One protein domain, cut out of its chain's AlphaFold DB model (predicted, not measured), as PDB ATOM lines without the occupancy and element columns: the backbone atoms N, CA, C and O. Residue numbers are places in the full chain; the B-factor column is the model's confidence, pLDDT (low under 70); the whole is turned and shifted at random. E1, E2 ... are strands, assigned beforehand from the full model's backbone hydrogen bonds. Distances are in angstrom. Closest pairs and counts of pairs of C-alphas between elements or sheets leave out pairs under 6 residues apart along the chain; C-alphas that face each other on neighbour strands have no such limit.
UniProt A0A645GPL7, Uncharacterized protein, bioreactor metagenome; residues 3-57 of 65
ATOM      1  N   TYR A   3      39.123  24.104  65.497       65.75
ATOM      2  CA  TYR A   3      39.768  24.868  66.564       65.75
ATOM      3  C   TYR A   3      39.116  26.248  66.610       65.75
ATOM      4  O   TYR A   3      39.315  27.059  65.708       65.75
ATOM      5  N   TYR A   4      38.299  26.499  67.635       79.56
ATOM      6  CA  TYR A   4      37.548  27.751  67.823       79.56
ATOM      7  C   TYR A   4      36.620  28.148  66.655       79.56
ATOM      8  O   TYR A   4      36.448  29.331  66.359       79.56
ATOM      9  N   GLY A   5      36.002  27.183  65.976       81.56
ATOM     10  CA  GLY A   5      35.138  27.436  64.824       81.56
ATOM     11  C   GLY A   5      35.909  27.837  63.565       81.56
ATOM     12  O   GLY A   5      35.319  28.448  62.667       81.56
ATOM     13  N   ILE A   6      37.215  27.553  63.521       84.19
ATOM     14  CA  ILE A   6      38.100  27.775  62.380       84.19
ATOM     15  C   ILE A   6      38.471  26.416  61.788       84.19
ATOM     16  O   ILE A   6      38.931  25.512  62.491       84.19
ATOM     17  N   ALA A   7      38.296  26.294  60.474       87.88
ATOM     18  CA  ALA A   7      38.710  25.138  59.695       87.88
ATOM     19  C   ALA A   7      39.919  25.504  58.826       87.88
ATOM     20  O   ALA A   7      39.876  26.465  58.057       87.88
ATOM     21  N   LEU A   8      40.999  24.730  58.947       87.69
ATOM     22  CA  LEU A   8      42.203  24.881  58.134       87.69
ATOM     23  C   LEU A   8      42.141  23.936  56.927       87.69
ATOM     24  O   LEU A   8      41.881  22.745  57.086       87.69
ATOM     25  N   ALA A   9      42.428  24.456  55.733       87.06
ATOM     26  CA  ALA A   9      42.505  23.673  54.503       87.06
ATOM     27  C   ALA A   9      43.833  23.922  53.778       87.06
ATOM     28  O   ALA A   9      44.358  25.033  53.786       87.06
ATOM     29  N   TYR A  10      44.353  22.888  53.115       85.56
ATOM     30  CA  TYR A  10      45.494  22.988  52.204       85.56
ATOM     31  C   TYR A  10      45.025  22.829  50.753       85.56
ATOM     32  O   TYR A  10      44.084  22.082  50.466       85.56
ATOM     33  N   GLY A  11      45.666  23.538  49.826       82.62
ATOM     34  CA  GLY A  11      45.369  23.473  48.396       82.62
ATOM     35  C   GLY A  11      46.551  22.990  47.569       82.62
ATOM     36  O   GLY A  11      47.677  22.935  48.057       82.62
ATOM     37  N   HIS A  12      46.281  22.651  46.309       80.06
ATOM     38  CA  HIS A  12      47.334  22.513  45.310       80.06
ATOM     39  C   HIS A  12      47.725  23.888  44.770       80.06
ATOM     40  O   HIS A  12      46.896  24.792  44.653       80.06
ATOM     41  N   PHE A  13      49.006  24.020  44.453       73.62
ATOM     42  CA  PHE A  13      49.537  25.140  43.697       73.62
ATOM     43  C   PHE A  13      49.280  24.910  42.199       73.62
ATOM     44  O   PHE A  13      49.338  23.777  41.718       73.62
ATOM     45  N   SER A  14      48.990  25.978  41.457       66.31
ATOM     46  CA  SER A  14      48.676  25.920  40.023       66.31
ATOM     47  C   SER A  14      49.884  26.157  39.104       66.31
ATOM     48  O   SER A  14      49.705  26.281  37.893       66.31
ATOM     49  N   GLY A  15      51.105  26.256  39.644       64.94
ATOM     50  CA  GLY A  15      52.303  26.564  38.855       64.94
ATOM     51  C   GLY A  15      52.918  25.374  38.117       64.94
ATOM     52  O   GLY A  15      52.505  24.232  38.264       64.94
ATOM     53  N   TRP A  16      53.893  25.677  37.259       56.38
ATOM     54  CA  TRP A  16      54.476  24.744  36.290       56.38
ATOM     55  C   TRP A  16      55.734  24.031  36.822       56.38
ATOM     56  O   TRP A  16      56.226  24.308  37.913       56.38
ATOM     57  N   LYS A  17      56.290  23.136  35.996       62.19
ATOM     58  CA  LYS A  17      57.399  22.193  36.246       62.19
ATOM     59  C   LYS A  17      58.668  22.764  36.915       62.19
ATOM     60  O   LYS A  17      59.516  21.993  37.348       62.19
ATOM     61  N   THR A  18      58.833  24.084  36.989       63.72
ATOM     62  CA  THR A  18      59.991  24.761  37.600       63.72
ATOM     63  C   THR A  18      59.856  25.004  39.106       63.72
ATOM     64  O   THR A  18      60.787  25.520  39.717       63.72
ATOM     65  N   THR A  19      58.729  24.650  39.727       60.47
ATOM     66  CA  THR A  19      58.501  24.847  41.167       60.47
ATOM     67  C   THR A  19      58.071  23.524  41.797       60.47
ATOM     68  O   THR A  19      57.050  22.983  41.397       60.47
ATOM     69  N   TYR A  20      58.883  23.008  42.731       57.19
ATOM     70  CA  TYR A  20      58.662  21.855  43.626       57.19
ATOM     71  C   TYR A  20      57.567  20.861  43.185       57.19
ATOM     72  O   TYR A  20      56.375  21.067  43.394       57.19
ATOM     73  N   THR A  21      58.019  19.765  42.576       58.34
ATOM     74  CA  THR A  21      57.238  18.702  41.928       58.34
ATOM     75  C   THR A  21      56.095  18.143  42.783       58.34
ATOM     76  O   THR A  21      56.327  17.311  43.657       58.34
ATOM     77  N   PHE A  22      54.859  18.498  42.432       54.75
ATOM     78  CA  PHE A  22      53.686  17.645  42.629       54.75
ATOM     79  C   PHE A  22      52.953  17.519  41.291       54.75
ATOM     80  O   PHE A  22      52.677  18.511  40.627       54.75
ATOM     81  N   GLU A  23      52.719  16.276  40.871       69.56
ATOM     82  CA  GLU A  23      52.559  15.853  39.469       69.56
ATOM     83  C   GLU A  23      51.409  16.482  38.670       69.56
ATOM     84  O   GLU A  23      51.436  16.400  37.445       69.56
ATOM     85  N   ILE A  24      50.408  17.106  39.298       78.56
ATOM     86  CA  ILE A  24      49.263  17.688  38.583       78.56
ATOM     87  C   ILE A  24      48.797  18.968  39.288       78.56
ATOM     88  O   ILE A  24      48.482  18.963  40.486       78.56
ATOM     89  N   ASN A  25      48.719  20.056  38.517       84.75
ATOM     90  CA  ASN A  25      48.208  21.354  38.958       84.75
ATOM     91  C   ASN A  25      46.789  21.213  39.509       84.75
ATOM     92  O   ASN A  25      45.990  20.413  39.022       84.75
ATOM     93  N   GLY A  26      46.446  22.029  40.497       87.12
ATOM     94  CA  GLY A  26      45.094  22.037  41.032       87.12
ATOM     95  C   GLY A  26      44.803  23.262  41.875       87.12
ATOM     96  O   GLY A  26      45.648  24.138  42.033       87.12
ATOM     97  N   ALA A  27      43.594  23.296  42.421       90.44
ATOM     98  CA  ALA A  27      43.133  24.323  43.341       90.44
ATOM     99  C   ALA A  27      42.261  23.702  44.439       90.44
ATOM    100  O   ALA A  27      41.670  22.635  44.261       90.44
ATOM    101  N   ARG A  28      42.163  24.382  45.584       92.88
ATOM    102  CA  ARG A  28      41.156  24.083  46.609       92.88
ATOM    103  C   ARG A  28      39.921  24.925  46.314       92.88
ATOM    104  O   ARG A  28      40.004  26.147  46.292       92.88
ATOM    105  N   ILE A  29      38.792  24.265  46.096       94.56
ATOM    106  CA  ILE A  29      37.495  24.915  45.914       94.56
ATOM    107  C   ILE A  29      36.791  24.970  47.265       94.56
ATOM    108  O   ILE A  29      36.793  23.980  47.997       94.56
ATOM    109  N   VAL A  30      36.201  26.115  47.596       95.62
ATOM    110  CA  VAL A  30      35.398  26.323  48.808       95.62
ATOM    111  C   VAL A  30      34.060  26.912  48.380       95.62
ATOM    112  O   VAL A  30      34.024  27.981  47.776       95.62
ATOM    113  N   VAL A  31      32.968  26.211  48.680       97.25
ATOM    114  CA  VAL A  31      31.598  26.639  48.375       97.25
ATOM    115  C   VAL A  31      30.874  26.933  49.676       97.25
ATOM    116  O   VAL A  31      30.584  26.029  50.457       97.25
ATOM    117  N   LEU A  32      30.591  28.213  49.901       96.19
ATOM    118  CA  LEU A  32      29.861  28.689  51.072       96.19
ATOM    119  C   LEU A  32      28.356  28.463  50.892       96.19
ATOM    120  O   LEU A  32      27.826  28.668  49.798       96.19
ATOM    121  N   LYS A  33      27.661  28.087  51.968       95.50
ATOM    122  CA  LYS A  33      26.195  28.002  51.984       95.50
ATOM    123  C   LYS A  33      25.631  29.293  52.560       95.50
ATOM    124  O   LYS A  33      25.882  29.629  53.715       95.50
ATOM    125  N   GLU A  34      24.882  30.030  51.748       96.31
ATOM    126  CA  GLU A  34      24.325  31.322  52.148       96.31
ATOM    127  C   GLU A  34      23.472  31.205  53.423       96.31
ATOM    128  O   GLU A  34      22.699  30.261  53.598       96.31
ATOM    129  N   GLY A  35      23.654  32.156  54.343       96.69
ATOM    130  CA  GLY A  35      22.928  32.204  55.614       96.69
ATOM    131  C   GLY A  35      23.284  31.098  56.615       96.69
ATOM    132  O   GLY A  35      22.682  31.045  57.686       96.69
ATOM    133  N   LYS A  36      24.249  30.221  56.308       94.50
ATOM    134  CA  LYS A  36      24.651  29.101  57.169       94.50
ATOM    135  C   LYS A  36      26.147  29.131  57.449       94.50
ATOM    136  O   LYS A  36      26.953  29.461  56.584       94.50
ATOM    137  N   ARG A  37      26.545  28.725  58.659       90.81
ATOM    138  CA  ARG A  37      27.960  28.522  59.017       90.81
ATOM    139  C   ARG A  37      28.434  27.150  58.533       90.81
ATOM    140  O   ARG A  37      28.850  26.306  59.317       90.81
ATOM    141  N   GLU A  38      28.315  26.934  57.232       93.69
ATOM    142  CA  GLU A  38      28.600  25.668  56.571       93.69
ATOM    143  C   GLU A  38      29.262  25.927  55.223       93.69
ATOM    144  O   GLU A  38      28.932  26.889  54.521       93.69
ATOM    145  N   PHE A  39      30.166  25.037  54.835       95.31
ATOM    146  CA  PHE A  39      30.739  25.054  53.499       95.31
ATOM    147  C   PHE A  39      31.163  23.655  53.074       95.31
ATOM    148  O   PHE A  39      31.533  22.818  53.901       95.31
ATOM    149  N   ASP A  40      31.160  23.441  51.767       96.19
ATOM    150  CA  ASP A  40      31.723  22.247  51.153       96.19
ATOM    151  C   ASP A  40      33.072  22.622  50.535       96.19
ATOM    152  O   ASP A  40      33.231  23.698  49.950       96.19
ATOM    153  N   THR A  41      34.074  21.757  50.659       95.88
ATOM    154  CA  THR A  41      35.388  22.017  50.068       95.88
ATOM    155  C   THR A  41      36.035  20.755  49.532       95.88
ATOM    156  O   THR A  41      35.843  19.667  50.065       95.88
ATOM    157  N   TRP A  42      36.794  20.890  48.447       95.38
ATOM    158  CA  TRP A  42      37.513  19.790  47.808       95.38
ATOM    159  C   TRP A  42      38.681  20.307  46.977       95.38
ATOM    160  O   TRP A  42      38.729  21.473  46.584       95.38
ATOM    161  N   MET A  43      39.632  19.427  46.699       92.88
ATOM    162  CA  MET A  43      40.729  19.707  45.791       92.88
ATOM    163  C   MET A  43      40.311  19.295  44.389       92.88
ATOM    164  O   MET A  43      39.851  18.170  44.198       92.88
ATOM    165  N   HIS A  44      40.463  20.195  43.425       92.00
ATOM    166  CA  HIS A  44      40.203  19.931  42.019       92.00
ATOM    167  C   HIS A  44      41.520  19.980  41.249       92.00
ATOM    168  O   HIS A  44      42.193  21.013  41.232       92.00
ATOM    169  N   GLN A  45      41.905  18.850  40.666       90.00
ATOM    170  CA  GLN A  45      43.116  18.719  39.859       90.00
ATOM    171  C   GLN A  45      42.797  18.917  38.371       90.00
ATOM    172  O   GLN A  45      41.658  18.744  37.942       90.00
ATOM    173  N   LEU A  46      43.804  19.295  37.578       87.88
ATOM    174  CA  LEU A  46      43.650  19.611  36.152       87.88
ATOM    175  C   LEU A  46      43.160  18.419  35.309       87.88
ATOM    176  O   LEU A  46      42.537  18.613  34.272       87.88
ATOM    177  N   ASP A  47      43.405  17.191  35.766       89.81
ATOM    178  CA  ASP A  47      42.905  15.956  35.153       89.81
ATOM    179  C   ASP A  47      41.430  15.654  35.496       89.81
ATOM    180  O   ASP A  47      40.914  14.589  35.157       89.81
ATOM    181  N   GLY A  48      40.749  16.576  36.182       90.56
ATOM    182  CA  GLY A  48      39.358  16.449  36.603       90.56
ATOM    183  C   GLY A  48      39.161  15.645  37.888       90.56
ATOM    184  O   GLY A  48      38.020  15.471  38.325       90.56
ATOM    185  N   ARG A  49      40.232  15.160  38.535       92.31
ATOM    186  CA  ARG A  49      40.104  14.425  39.799       92.31
ATOM    187  C   ARG A  49      39.697  15.345  40.944       92.31
ATOM    188  O   ARG A  49      40.245  16.432  41.136       92.31
ATOM    189  N   ILE A  50      38.764  14.849  41.754       93.75
ATOM    190  CA  ILE A  50      38.333  15.470  43.007       93.75
ATOM    191  C   ILE A  50      38.941  14.686  44.171       93.75
ATOM    192  O   ILE A  50      38.777  13.469  44.247       93.75
ATOM    193  N   ARG A  51      39.638  15.375  45.080       91.31
ATOM    194  CA  ARG A  51      40.269  14.772  46.270       91.31
ATOM    195  C   ARG A  51      39.885  15.519  47.540       91.31
ATOM    196  O   ARG A  51      39.533  16.698  47.486       91.31
ATOM    197  N   ASP A  52      39.962  14.820  48.673       91.62
ATOM    198  CA  ASP A  52      39.744  15.360  50.023       91.62
ATOM    199  C   ASP A  52      38.491  16.235  50.114       91.62
ATOM    200  O   ASP A  52      38.549  17.386  50.560       91.62
ATOM    201  N   LYS A  53      37.376  15.717  49.588       94.56
ATOM    202  CA  LYS A  53      36.084  16.388  49.673       94.56
ATOM    203  C   LYS A  53      35.549  16.236  51.089       94.56
ATOM    204  O   LYS A  53      35.406  15.112  51.559       94.56
ATOM    205  N   VAL A  54      35.240  17.360  51.723       94.12
ATOM    206  CA  VAL A  54      34.681  17.414  53.076       94.12
ATOM    207  C   VAL A  54      33.622  18.508  53.185       94.12
ATOM    208  O   VAL A  54      33.642  19.494  52.443       94.12
ATOM    209  N   THR A  55      32.716  18.329  54.136       94.25
ATOM    210  CA  THR A  55      31.619  19.228  54.495       94.25
ATOM    211  C   THR A  55      31.849  19.722  55.918       94.25
ATOM    212  O   THR A  55      31.841  18.941  56.870       94.25
ATOM    213  N   TYR A  56      32.056  21.024  56.089       92.19
ATOM    214  CA  TYR A  56      32.172  21.638  57.410       92.19
ATOM    215  C   TYR A  56      30.806  22.168  57.882       92.19
ATOM    216  O   TYR A  56      30.111  22.809  57.088       92.19
ATOM    217  N   PRO A  57      30.431  21.967  59.161       91.38
ATOM    218  CA  PRO A  57      31.169  21.258  60.214       91.38
ATOM    219  C   PRO A  57      30.882  19.749  60.275       91.38
ATOM    220  O   PRO A  57      31.506  19.060  61.077       91.38
TER     221      PRO A  57
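What this domain is: This is residues 3 to 57 of the 65 residues of an uncharacterized protein of bioreactor metagenome (UniProt A0A645GPL7). With little regular structure, the printed part begins with a long stretch without a named element, residues 3 to 25, which runs lengthwise past one face of a small sheet, loops beyond its end and leads into E1. The sheet is a meander, E1 E2 E3, each strand the antiparallel neighbour of the one before. Of 55 printed residues, 21 are in these three strands; the class is all strand, with no named helix. The whole is loose, radius of gyration of the C-alphas 13.3 A, and elongated, 40 by 23 by 15 A.

How they stand to each other: E1, residues 26 to 32, and E2, residues 39 to 45, form a hairpin at 164 degrees; N 29 and O 42 are 2.8 A apart, within hydrogen-bond range. E2 and E3, residues 50 to 56, form a hairpin at 170 degrees, with N 43 and O 51 at 2.8 A. E1 and E3 are edge strands.

Where its parts are: E1, 19.4 A long, begins at C-alpha 26 (45.094, 22.037, 41.032). E2 measures 19.5 A. E3, 16.8 A, ends at C-alpha 56 (32.172, 21.638, 57.410).

The domain as a whole: The C-alphas of Thr 18 and Gly 35, the two farthest apart, are 41.9 A apart. The printed part has no cut. The link E2 to E3 is tight, E1 to E2 short. Residue 3 and residues 14 to 23 have pLDDT under 70.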